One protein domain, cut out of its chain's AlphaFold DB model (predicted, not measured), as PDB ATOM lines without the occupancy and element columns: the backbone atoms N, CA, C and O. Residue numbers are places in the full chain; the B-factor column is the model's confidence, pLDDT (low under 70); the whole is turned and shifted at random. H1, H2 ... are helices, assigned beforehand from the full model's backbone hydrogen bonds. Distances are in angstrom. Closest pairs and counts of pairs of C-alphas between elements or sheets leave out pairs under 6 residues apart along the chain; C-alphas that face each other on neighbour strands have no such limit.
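AT A GLANCE: This is residues 164 to 252 of the 440 residues of an uncharacterized protein of Tenericutes bacterium zrk29 (UniProt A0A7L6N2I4). Two small lobes of three helices each make an elongated body: H1, H2 and H6 form one lobe, H3, H4 and H5 the other, and the lobes meet where H6 and H3 cross about perpendicular. H6 lies on the inner side of its lobe with H1 and H2 packed on it, while H3 and H4 make a helical hairpin in the other lobe, and two ten-residue links, residues 184 to 193 and 230 to 239, run between the lobes. The printed part has 89 residues with six named helices, H1 to H6 in order along the chain, and no named strand; the class is all helix. The whole is compact, with a radius of gyration of the C-alphas of 13.1 A, and spans 36 by 23 by 20 A.

HOW THE PARTS SIT: Begin at H3, residues 194 to 205, the longest helix. From it look to H4, residues 209 to 217: the two touch, their closest C-alphas being those of Ala 202 and Val 212, 6.7 A apart, and they form a helical hairpin, running opposite ways at a shallow tilt of 34 degrees, only just short of steep. H5, residues 220 to 229, runs the same way as H3 at a shallow tilt of 15 degrees; the two only just touch, with 3 pairs of C-alphas within 8 A, the closest being Lys 194 and Ile 220 at 6.6 A. H4 and H5 are close but not clearly touching, with the C-alphas of Leu 215 and Ile 223 closest at 6.4 A. Now look to H6, residues 240 to 250, which touches H3 about perpendicular, at 76 degrees; H3 touches it with residues 200 to 204 alone, and the closest C-alphas are those of Ile 200 and Phe 249, 6.3 A apart. From H6 look to H2, residues 174 to 183, which touches it at a shallow tilt of 14 degrees, the same way, with the C-alphas of Leu 174 and Lys 240 closest at 6.0 A. H1, residues 164 to 171, touches H6 opposite ways at a steep tilt of 39 degrees, with the C-alphas of Leu 169 and Arg 241 closest at 6.3 A. H3 and H6 are the hubs, touching three helices each. H1 and H2 are apart, but only just, their closest C-alphas being 8.4 A apart; H2 and H3, H5 and H6, and H4 and H6 are among the other pairs that are apart. In the backbone, every O i to N i+4 pair is within hydrogen-bond range in H1, H3, H4, H5 and H6, and 5 of 6 are in H2.

IN THESE COORDINATES: Find C-alpha 194 at (124.337, 122.340, 117.738); from there H3, residues 194 to 205, runs 16.3 A to C-alpha 205 at (111.810, 126.959, 108.387). H4, residues 209 to 217, measures 12.9 A, and H5, residues 220 to 229, measures 14.4 A. H1, residues 164 to 171, begins with C-alpha 164 at (112.069, 143.859, 115.137) and is 10.4 A long. H2, residues 174 to 183, is 14.6 A long. H6, residues 240 to 250, runs 15.3 A to C-alpha 250 at (112.546, 131.669, 122.689).

THE WHOLE: Look to Ser 171 and Glu 210 for the two C-alphas farthest apart, 38.5 A. The printed part runs from residue 164 to 252 with no cut, and its first and last C-alphas are 14.0 A apart. The links H1 to H2, H3 to H4 and H4 to H5 are tight; H2 to H3 and H5 to H6 are short. In the B-factor column of this model, the mean pLDDT of the printed part is 89.2, and no printed residue is under 70.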
ATOM      1  N   TRP A 164     111.251 144.121 113.953       85.44
ATOM      2  CA  TRP A 164     112.069 143.859 115.137       85.44
ATOM      3  C   TRP A 164     113.524 143.506 114.815       85.44
ATOM      4  O   TRP A 164     114.433 144.014 115.466       85.44
ATOM      5  N   THR A 165     113.777 142.631 113.835       84.88
ATOM      6  CA  THR A 165     115.146 142.177 113.548       84.88
ATOM      7  C   THR A 165     116.036 143.305 113.035       84.88
ATOM      8  O   THR A 165     117.189 143.394 113.458       84.88
ATOM      9  N   ASP A 166     115.535 144.140 112.128       84.44
ATOM     10  CA  ASP A 166     116.337 145.197 111.512       84.44
ATOM     11  C   ASP A 166     116.433 146.421 112.430       84.44
ATOM     12  O   ASP A 166     117.521 146.978 112.589       84.44
ATOM     13  N   GLU A 167     115.349 146.769 113.125       80.81
ATOM     14  CA  GLU A 167     115.319 147.871 114.090       80.81
ATOM     15  C   GLU A 167     116.266 147.600 115.261       80.81
ATOM     16  O   GLU A 167     117.237 148.337 115.466       80.81
ATOM     17  N   THR A 168     116.080 146.462 115.937       85.25
ATOM     18  CA  THR A 168     116.880 146.067 117.105       85.25
ATOM     19  C   THR A 168     118.364 145.919 116.749       85.25
ATOM     20  O   THR A 168     119.248 146.176 117.564       85.25
ATOM     21  N   LEU A 169     118.685 145.533 115.507       87.00
ATOM     22  CA  LEU A 169     120.074 145.426 115.056       87.00
ATOM     23  C   LEU A 169     120.789 146.786 115.028       87.00
ATOM     24  O   LEU A 169     122.001 146.832 115.263       87.00
ATOM     25  N   THR A 170     120.057 147.862 114.728       84.19
ATOM     26  CA  THR A 170     120.604 149.223 114.647       84.19
ATOM     27  C   THR A 170     120.648 149.925 116.002       84.19
ATOM     28  O   THR A 170     121.647 150.573 116.307       84.19
ATOM     29  N   SER A 171     119.613 149.763 116.827       83.94
ATOM     30  CA  SER A 171     119.448 150.503 118.083       83.94
ATOM     31  C   SER A 171     120.043 149.808 119.312       83.94
ATOM     32  O   SER A 171     120.390 150.476 120.283       83.94
ATOM     33  N   HIS A 172     120.203 148.481 119.315       88.69
ATOM     34  CA  HIS A 172     120.657 147.764 120.514       88.69
ATOM     35  C   HIS A 172     122.149 147.427 120.467       88.69
ATOM     36  O   HIS A 172     122.721 146.995 119.454       88.69
ATOM     37  N   THR A 173     122.810 147.573 121.612       89.50
ATOM     38  CA  THR A 173     124.143 147.016 121.853       89.50
ATOM     39  C   THR A 173     124.062 145.520 122.189       89.50
ATOM     40  O   THR A 173     122.992 144.950 122.396       89.50
ATOM     41  N   LEU A 174     125.211 144.834 122.231       88.50
ATOM     42  CA  LEU A 174     125.253 143.424 122.652       88.50
ATOM     43  C   LEU A 174     124.859 143.237 124.126       88.50
ATOM     44  O   LEU A 174     124.362 142.168 124.476       88.50
ATOM     45  N   GLY A 175     125.112 144.242 124.974       89.19
ATOM     46  CA  GLY A 175     124.663 144.258 126.368       89.19
ATOM     47  C   GLY A 175     123.146 144.377 126.439       89.19
ATOM     48  O   GLY A 175     122.498 143.499 126.996       89.19
ATOM     49  N   ASP A 176     122.592 145.354 125.715       91.19
ATOM     50  CA  ASP A 176     121.147 145.607 125.652       91.19
ATOM     51  C   ASP A 176     120.354 144.365 125.241       91.19
ATOM     52  O   ASP A 176     119.314 144.082 125.814       91.19
ATOM     53  N   LEU A 177     120.851 143.576 124.284       91.81
ATOM     54  CA  LEU A 177     120.189 142.335 123.865       91.81
ATOM     55  C   LEU A 177     120.157 141.263 124.963       91.81
ATOM     56  O   LEU A 177     119.228 140.456 125.006       91.81
ATOM     57  N   LYS A 178     121.164 141.216 125.843       91.81
ATOM     58  CA  LYS A 178     121.160 140.288 126.986       91.81
ATOM     59  C   LYS A 178     120.181 140.747 128.051       91.81
ATOM     60  O   LYS A 178     119.452 139.908 128.571       91.81
ATOM     61  N   ASP A 179     120.164 142.041 128.339       92.50
ATOM     62  CA  ASP A 179     119.294 142.643 129.350       92.50
ATOM     63  C   ASP A 179     117.827 142.575 128.907       92.50
ATOM     64  O   ASP A 179     116.960 142.137 129.658       92.50
ATOM     65  N   LEU A 180     117.566 142.848 127.627       91.56
ATOM     66  CA  LEU A 180     116.274 142.620 126.984       91.56
ATOM     67  C   LEU A 180     115.849 141.150 127.092       91.56
ATOM     68  O   LEU A 180     114.698 140.860 127.395       91.56
ATOM     69  N   GLY A 181     116.768 140.205 126.878       91.12
ATOM     70  CA  GLY A 181     116.497 138.789 127.117       91.12
ATOM     71  C   GLY A 181     116.087 138.512 128.566       91.12
ATOM     72  O   GLY A 181     115.088 137.830 128.797       91.12
ATOM     73  N   GLN A 182     116.810 139.081 129.535       92.62
ATOM     74  CA  GLN A 182     116.513 138.935 130.963       92.62
ATOM     75  C   GLN A 182     115.144 139.511 131.343       92.62
ATOM     76  O   GLN A 182     114.444 138.859 132.116       92.62
ATOM     77  N   LYS A 183     114.718 140.634 130.742       90.56
ATOM     78  CA  LYS A 183     113.363 141.201 130.905       90.56
ATOM     79  C   LYS A 183     112.267 140.169 130.615       90.56
ATOM     80  O   LYS A 183     111.253 140.130 131.298       90.56
ATOM     81  N   TYR A 184     112.494 139.288 129.641       88.88
ATOM     82  CA  TYR A 184     111.572 138.207 129.281       88.88
ATOM     83  C   TYR A 184     111.899 136.857 129.949       88.88
ATOM     84  O   TYR A 184     111.373 135.821 129.540       88.88
ATOM     85  N   GLY A 185     112.792 136.826 130.943       89.44
ATOM     86  CA  GLY A 185     113.228 135.594 131.610       89.44
ATOM     87  C   GLY A 185     114.104 134.679 130.742       89.44
ATOM     88  O   GLY A 185     114.287 133.503 131.061       89.44
ATOM     89  N   ILE A 186     114.662 135.190 129.640       92.19
ATOM     90  CA  ILE A 186     115.486 134.441 128.686       92.19
ATOM     91  C   ILE A 186     116.962 134.773 128.908       92.19
ATOM     92  O   ILE A 186     117.447 135.859 128.592       92.19
ATOM     93  N   LYS A 187     117.740 133.792 129.367       91.50
ATOM     94  CA  LYS A 187     119.199 133.928 129.438       91.50
ATOM     95  C   LYS A 187     119.814 133.759 128.048       91.50
ATOM     96  O   LYS A 187     119.987 132.634 127.585       91.50
ATOM     97  N   VAL A 188     120.165 134.865 127.392       90.44
ATOM     98  CA  VAL A 188     120.801 134.854 126.062       90.44
ATOM     99  C   VAL A 188     122.292 134.506 126.196       90.44
ATOM    100  O   VAL A 188     123.057 135.293 126.765       90.44
ATOM    101  N   PRO A 189     122.747 133.334 125.710       89.69
ATOM    102  CA  PRO A 189     124.148 132.948 125.815       89.69
ATOM    103  C   PRO A 189     125.001 133.650 124.745       89.69
ATOM    104  O   PRO A 189     124.488 134.197 123.776       89.69
ATOM    105  N   ARG A 190     126.333 133.612 124.885       88.31
ATOM    106  CA  ARG A 190     127.255 134.062 123.819       88.31
ATOM    107  C   ARG A 190     127.380 133.031 122.688       88.31
ATOM    108  O   ARG A 190     127.660 133.392 121.552       88.31
ATOM    109  N   ARG A 191     127.187 131.753 123.014       90.25
ATOM    110  CA  ARG A 191     127.309 130.615 122.101       90.25
ATOM    111  C   ARG A 191     126.177 129.631 122.361       90.25
ATOM    112  O   ARG A 191     125.780 129.452 123.511       90.25
ATOM    113  N   ILE A 192     125.675 128.992 121.313       92.44
ATOM    114  CA  ILE A 192     124.636 127.960 121.397       92.44
ATOM    115  C   ILE A 192     125.164 126.596 120.958       92.44
ATOM    116  O   ILE A 192     126.086 126.485 120.152       92.44
ATOM    117  N   ASN A 193     124.544 125.542 121.487       91.69
ATOM    118  CA  ASN A 193     124.841 124.167 121.096       91.69
ATOM    119  C   ASN A 193     124.249 123.844 119.716       91.69
ATOM    120  O   ASN A 193     123.234 124.417 119.314       91.69
ATOM    121  N   LYS A 194     124.824 122.842 119.037       90.88
ATOM    122  CA  LYS A 194     124.337 122.340 117.738       90.88
ATOM    123  C   LYS A 194     122.844 121.990 117.763       90.88
ATOM    124  O   LYS A 194     122.117 122.379 116.858       90.88
ATOM    125  N   ASN A 195     122.376 121.314 118.812       91.31
ATOM    126  CA  ASN A 195     120.966 120.930 118.936       91.31
ATOM    127  C   ASN A 195     120.052 122.160 118.974       91.31
ATOM    128  O   ASN A 195     119.063 122.216 118.255       91.31
ATOM    129  N   ARG A 196     120.445 123.198 119.723       90.25
ATOM    130  CA  ARG A 196     119.679 124.444 119.820       90.25
ATOM    131  C   ARG A 196     119.647 125.204 118.494       90.25
ATOM    132  O   ARG A 196     118.626 125.786 118.151       90.25
ATOM    133  N   LEU A 197     120.741 125.171 117.731       90.06
ATOM    134  CA  LEU A 197     120.785 125.725 116.375       90.06
ATOM    135  C   LEU A 197     119.785 125.017 115.447       90.06
ATOM    136  O   LEU A 197     119.057 125.679 114.710       90.06
ATOM    137  N   ILE A 198     119.719 123.684 115.515       91.12
ATOM    138  CA  ILE A 198     118.765 122.887 114.735       91.12
ATOM    139  C   ILE A 198     117.326 123.192 115.165       91.12
ATOM    140  O   ILE A 198     116.479 123.363 114.297       91.12
ATOM    141  N   GLU A 199     117.048 123.331 116.464       91.25
ATOM    142  CA  GLU A 199     115.720 123.710 116.969       91.25
ATOM    143  C   GLU A 199     115.256 125.071 116.426       91.25
ATOM    144  O   GLU A 199     114.123 125.195 115.961       91.25
ATOM    145  N   ILE A 200     116.137 126.080 116.421       90.31
ATOM    146  CA  ILE A 200     115.829 127.408 115.863       90.31
ATOM    147  C   ILE A 200     115.523 127.299 114.365       90.31
ATOM    148  O   ILE A 200     114.555 127.886 113.878       90.31
ATOM    149  N   LEU A 201     116.331 126.529 113.628       89.88
ATOM    150  CA  LEU A 201     116.132 126.300 112.197       89.88
ATOM    151  C   LEU A 201     114.829 125.563 111.908       89.88
ATOM    152  O   LEU A 201     114.100 125.959 110.999       89.88
ATOM    153  N   ALA A 202     114.525 124.529 112.688       90.56
ATOM    154  CA  ALA A 202     113.301 123.758 112.569       90.56
ATOM    155  C   ALA A 202     112.076 124.642 112.792       90.56
ATOM    156  O   ALA A 202     111.158 124.629 111.974       90.56
ATOM    157  N   ALA A 203     112.101 125.478 113.832       88.25
ATOM    158  CA  ALA A 203     111.002 126.379 114.147       88.25
ATOM    159  C   ALA A 203     110.810 127.484 113.101       88.25
ATOM    160  O   ALA A 203     109.673 127.820 112.787       88.25
ATOM    161  N   LYS A 204     111.896 128.037 112.544       87.31
ATOM    162  CA  LYS A 204     111.827 129.131 111.561       87.31
ATOM    163  C   LYS A 204     111.513 128.671 110.136       87.31
ATOM    164  O   LYS A 204     110.898 129.411 109.372       87.31
ATOM    165  N   LEU A 205     111.998 127.496 109.741       87.94
ATOM    166  CA  LEU A 205     111.810 126.959 108.387       87.94
ATOM    167  C   LEU A 205     110.682 125.922 108.312       87.94
ATOM    168  O   LEU A 205     110.402 125.443 107.217       87.94
ATOM    169  N   ARG A 206     110.040 125.591 109.444       87.88
ATOM    170  CA  ARG A 206     109.035 124.521 109.571       87.88
ATOM    171  C   ARG A 206     109.547 123.192 109.005       87.88
ATOM    172  O   ARG A 206     108.880 122.561 108.189       87.88
ATOM    173  N   LEU A 207     110.762 122.815 109.407       89.69
ATOM    174  CA  LEU A 207     111.398 121.586 108.930       89.69
ATOM    175  C   LEU A 207     110.646 120.355 109.435       89.69
ATOM    176  O   LEU A 207     110.156 120.330 110.566       89.69
ATOM    177  N   THR A 208     110.603 119.326 108.599       90.00
ATOM    178  CA  THR A 208     110.073 118.007 108.966       90.00
ATOM    179  C   THR A 208     111.034 117.257 109.892       90.00
ATOM    180  O   THR A 208     112.233 117.541 109.927       90.00
ATOM    181  N   GLU A 209     110.533 116.264 110.630       89.81
ATOM    182  CA  GLU A 209     111.366 115.437 111.520       89.81
ATOM    183  C   GLU A 209     112.504 114.729 110.762       89.81
ATOM    184  O   GLU A 209     113.620 114.620 111.271       89.81
ATOM    185  N   GLU A 210     112.263 114.331 109.508       88.06
ATOM    186  CA  GLU A 210     113.273 113.729 108.629       88.06
ATOM    187  C   GLU A 210     114.395 114.717 108.275       88.06
ATOM    188  O   GLU A 210     115.582 114.378 108.323       88.06
ATOM    189  N   GLU A 211     114.045 115.969 107.968       88.12
ATOM    190  CA  GLU A 211     115.021 117.025 107.693       88.12
ATOM    191  C   GLU A 211     115.826 117.388 108.942       88.12
ATOM    192  O   GLU A 211     117.036 117.602 108.853       88.12
ATOM    193  N   VAL A 212     115.185 117.413 110.113       89.81
ATOM    194  CA  VAL A 212     115.850 117.630 111.404       89.81
ATOM    195  C   VAL A 212     116.848 116.507 111.691       89.81
ATOM    196  O   VAL A 212     117.998 116.789 112.041       89.81
ATOM    197  N   ALA A 213     116.466 115.248 111.466       89.81
ATOM    198  CA  ALA A 213     117.362 114.103 111.612       89.81
ATOM    199  C   ALA A 213     118.552 114.194 110.641       89.81
ATOM    200  O   ALA A 213     119.700 114.006 111.047       89.81
ATOM    201  N   HIS A 214     118.317 114.578 109.386       88.75
ATOM    202  CA  HIS A 214     119.382 114.778 108.403       88.75
ATOM    203  C   HIS A 214     120.305 115.963 108.736       88.75
ATOM    204  O   HIS A 214     121.504 115.910 108.472       88.75
ATOM    205  N   LEU A 215     119.795 117.036 109.344       88.06
ATOM    206  CA  LEU A 215     120.639 118.126 109.844       88.06
ATOM    207  C   LEU A 215     121.440 117.709 111.081       88.06
ATOM    208  O   LEU A 215     122.563 118.174 111.266       88.06
ATOM    209  N   SER A 216     120.912 116.799 111.901       87.75
ATOM    210  CA  SER A 216     121.605 116.316 113.098       87.75
ATOM    211  C   SER A 216     122.886 115.530 112.784       87.75
ATOM    212  O   SER A 216     123.834 115.588 113.572       87.75
ATOM    213  N   THR A 217     122.973 114.872 111.622       92.25
ATOM    214  CA  THR A 217     124.165 114.115 111.192       92.25
ATOM    215  C   THR A 217     125.241 114.997 110.558       92.25
ATOM    216  O   THR A 217     126.420 114.651 110.597       92.25
ATOM    217  N   LYS A 218     124.867 116.163 110.022       90.94
ATOM    218  CA  LYS A 218     125.776 117.094 109.337       90.94
ATOM    219  C   LYS A 218     126.709 117.846 110.282       90.94
ATOM    220  O   LYS A 218     126.425 117.982 111.472       90.94
ATOM    221  N   SER A 219     127.822 118.367 109.765       91.62
ATOM    222  CA  SER A 219     128.709 119.232 110.553       91.62
ATOM    223  C   SER A 219     128.038 120.582 110.862       91.62
ATOM    224  O   SER A 219     127.082 120.982 110.198       91.62
ATOM    225  N   ILE A 220     128.531 121.309 111.871       89.69
ATOM    226  CA  ILE A 220     128.012 122.647 112.220       89.69
ATOM    227  C   ILE A 220     128.093 123.594 111.014       89.69
ATOM    228  O   ILE A 220     127.137 124.306 110.718       89.69
ATOM    229  N   LEU A 221     129.205 123.545 110.284       88.50
ATOM    230  CA  LEU A 221     129.444 124.391 109.119       88.50
ATOM    231  C   LEU A 221     128.449 124.095 107.987       88.50
ATOM    232  O   LEU A 221     127.937 125.019 107.359       88.50
ATOM    233  N   ASP A 222     128.103 122.824 107.774       90.69
ATOM    234  CA  ASP A 222     127.089 122.441 106.786       90.69
ATOM    235  C   ASP A 222     125.683 122.922 107.174       90.69
ATOM    236  O   ASP A 222     124.888 123.275 106.299       90.69
ATOM    237  N   ILE A 223     125.367 122.955 108.474       90.69
ATOM    238  CA  ILE A 223     124.095 123.487 108.987       90.69
ATOM    239  C   ILE A 223     124.026 125.004 108.765       90.69
ATOM    240  O   ILE A 223     122.998 125.513 108.319       90.69
ATOM    241  N   GLU A 224     125.117 125.730 109.017       88.94
ATOM    242  CA  GLU A 224     125.193 127.177 108.776       88.94
ATOM    243  C   GLU A 224     125.089 127.515 107.277       88.94
ATOM    244  O   GLU A 224     124.393 128.463 106.897       88.94
ATOM    245  N   ILE A 225     125.716 126.718 106.401       89.00
ATOM    246  CA  ILE A 225     125.554 126.846 104.942       89.00
ATOM    247  C   ILE A 225     124.099 126.586 104.542       89.00
ATOM    248  O   ILE A 225     123.522 127.385 103.804       89.00
ATOM    249  N   TYR A 226     123.488 125.520 105.066       89.44
ATOM    250  CA  TYR A 226     122.089 125.195 104.796       89.44
ATOM    251  C   TYR A 226     121.146 126.339 105.194       89.44
ATOM    252  O   TYR A 226     120.287 126.739 104.405       89.44
ATOM    253  N   ALA A 227     121.338 126.911 106.387       88.88
ATOM    254  CA  ALA A 227     120.578 128.067 106.848       88.88
ATOM    255  C   ALA A 227     120.728 129.251 105.879       88.88
ATOM    256  O   ALA A 227     119.737 129.847 105.443       88.88
ATOM    257  N   LYS A 228     121.970 129.551 105.480       89.25
ATOM    258  CA  LYS A 228     122.299 130.664 104.586       89.25
ATOM    259  C   LYS A 228     121.681 130.506 103.199       89.25
ATOM    260  O   LYS A 228     121.201 131.498 102.648       89.25
ATOM    261  N   ASP A 229     121.663 129.293 102.655       89.94
ATOM    262  CA  ASP A 229     121.042 128.984 101.362       89.94
ATOM    263  C   ASP A 229     119.521 129.187 101.393       89.94
ATOM    264  O   ASP A 229     118.927 129.606 100.400       89.94
ATOM    265  N   LYS A 230     118.894 128.981 102.557       86.56
ATOM    266  CA  LYS A 230     117.477 129.288 102.815       86.56
ATOM    267  C   LYS A 230     117.228 130.758 103.186       86.56
ATOM    268  O   LYS A 230     116.105 131.122 103.519       86.56
ATOM    269  N   GLY A 231     118.251 131.613 103.119       83.69
ATOM    270  CA  GLY A 231     118.149 133.046 103.407       83.69
ATOM    271  C   GLY A 231     118.222 133.407 104.892       83.69
ATOM    272  O   GLY A 231     118.047 134.572 105.242       83.69
ATOM    273  N   PHE A 232     118.525 132.450 105.771       86.06
ATOM    274  CA  PHE A 232     118.627 132.676 107.206       86.06
ATOM    275  C   PHE A 232     120.083 132.624 107.668       86.06
ATOM    276  O   PHE A 232     120.779 131.628 107.513       86.06
ATOM    277  N   ARG A 233     120.577 133.728 108.226       84.75
ATOM    278  CA  ARG A 233     121.941 133.800 108.758       84.75
ATOM    279  C   ARG A 233     121.871 133.591 110.261       84.75
ATOM    280  O   ARG A 233     121.346 134.461 110.945       84.75
ATOM    281  N   ILE A 234     122.372 132.447 110.709       86.38
ATOM    282  CA  ILE A 234     122.557 132.110 112.117       86.38
ATOM    283  C   ILE A 234     123.856 131.318 112.266       86.38
ATOM    284  O   ILE A 234     124.175 130.504 111.397       86.38
ATOM    285  N   SER A 235     124.604 131.572 113.336       87.00
ATOM    286  CA  SER A 235     125.818 130.828 113.685       87.00
ATOM    287  C   SER A 235     125.778 130.301 115.115       87.00
ATOM    288  O   SER A 235     124.963 130.724 115.935       87.00
ATOM    289  N   THR A 236     126.666 129.352 115.416       86.69
ATOM    290  CA  THR A 236     126.832 128.837 116.789       86.69
ATOM    291  C   THR A 236     127.370 129.887 117.755       86.69
ATOM    292  O   THR A 236     126.906 129.954 118.894       86.69
ATOM    293  N   ASP A 237     128.295 130.731 117.304       89.31
ATOM    294  CA  ASP A 237     128.675 131.951 118.013       89.31
ATOM    295  C   ASP A 237     127.653 133.042 117.695       89.31
ATOM    296  O   ASP A 237     127.508 133.447 116.539       89.31
ATOM    297  N   LEU A 238     126.921 133.495 118.714       88.94
ATOM    298  CA  LEU A 238     125.813 134.419 118.518       88.94
ATOM    299  C   LEU A 238     126.336 135.849 118.347       88.94
ATOM    300  O   LEU A 238     126.847 136.466 119.285       88.94
ATOM    301  N   LYS A 239     126.174 136.400 117.144       90.94
ATOM    302  CA  LYS A 239     126.313 137.838 116.872       90.94
ATOM    303  C   LYS A 239     125.012 138.560 117.232       90.94
ATOM    304  O   LYS A 239     124.002 137.913 117.490       90.94
ATOM    305  N   LYS A 240     124.988 139.902 117.174       90.25
ATOM    306  CA  LYS A 240     123.775 140.711 117.451       90.25
ATOM    307  C   LYS A 240     122.529 140.160 116.744       90.25
ATOM    308  O   LYS A 240     121.522 139.889 117.385       90.25
ATOM    309  N   ARG A 241     122.631 139.923 115.431       90.38
ATOM    310  CA  ARG A 241     121.542 139.356 114.618       90.38
ATOM    311  C   ARG A 241     121.071 137.996 115.143       90.38
ATOM    312  O   ARG A 241     119.872 137.769 115.246       90.38
ATOM    313  N   ASP A 242     122.002 137.116 115.496       90.88
ATOM    314  CA  ASP A 242     121.686 135.764 115.962       90.88
ATOM    315  C   ASP A 242     121.071 135.788 117.369       90.88
ATOM    316  O   ASP A 242     120.172 135.005 117.658       90.88
ATOM    317  N   MET A 243     121.505 136.717 118.229       91.69
ATOM    318  CA  MET A 243     120.906 136.951 119.547       91.69
ATOM    319  C   MET A 243     119.455 137.424 119.425       91.69
ATOM    320  O   MET A 243     118.594 136.922 120.142       91.69
ATOM    321  N   ILE A 244     119.165 138.338 118.495       91.00
ATOM    322  CA  ILE A 244     117.795 138.808 118.238       91.00
ATOM    323  C   ILE A 244     116.904 137.642 117.792       91.00
ATOM    324  O   ILE A 244     115.802 137.454 118.307       91.00
ATOM    325  N   GLU A 245     117.401 136.815 116.876       90.00
ATOM    326  CA  GLU A 245     116.688 135.628 116.399       90.00
ATOM    327  C   GLU A 245     116.509 134.582 117.506       90.00
ATOM    328  O   GLU A 245     115.444 133.981 117.617       90.00
ATOM    329  N   PHE A 246     117.500 134.416 118.384       91.00
ATOM    330  CA  PHE A 246     117.399 133.552 119.557       91.00
ATOM    331  C   PHE A 246     116.309 134.013 120.535       91.00
ATOM    332  O   PHE A 246     115.558 133.181 121.053       91.00
ATOM    333  N   ILE A 247     116.190 135.323 120.777       91.31
ATOM    334  CA  ILE A 247     115.120 135.900 121.607       91.31
ATOM    335  C   ILE A 247     113.764 135.663 120.933       91.31
ATOM    336  O   ILE A 247     112.852 135.123 121.558       91.31
ATOM    337  N   LYS A 248     113.648 135.969 119.634       89.69
ATOM    338  CA  LYS A 248     112.421 135.762 118.848       89.69
ATOM    339  C   LYS A 248     111.966 134.297 118.851       89.69
ATOM    340  O   LYS A 248     110.774 134.021 119.000       89.69
ATOM    341  N   PHE A 249     112.913 133.366 118.735       90.06
ATOM    342  CA  PHE A 249     112.675 131.930 118.857       90.06
ATOM    343  C   PHE A 249     112.188 131.542 120.255       90.06
ATOM    344  O   PHE A 249     111.194 130.835 120.382       90.06
ATOM    345  N   SER A 250     112.865 132.018 121.300       89.88
ATOM    346  CA  SER A 250     112.546 131.669 122.689       89.88
ATOM    347  C   SER A 250     111.177 132.209 123.126       89.88
ATOM    348  O   SER A 250     110.491 131.560 123.907       89.88
ATOM    349  N   LEU A 251     110.738 133.337 122.558       87.44
ATOM    350  CA  LEU A 251     109.383 133.886 122.713       87.44
ATOM    351  C   LEU A 251     108.325 133.179 121.836       87.44
ATOM    352  O   LEU A 251     107.140 133.529 121.859       87.44
ATOM    353  N   GLY A 252     108.736 132.206 121.016       86.69
ATOM    354  CA  GLY A 252     107.857 131.464 120.117       86.69
ATOM    355  C   GLY A 252     107.161 132.361 119.095       86.69
ATOM    356  O   GLY A 252     105.982 132.168 118.821       86.69
TER     357      GLY A 252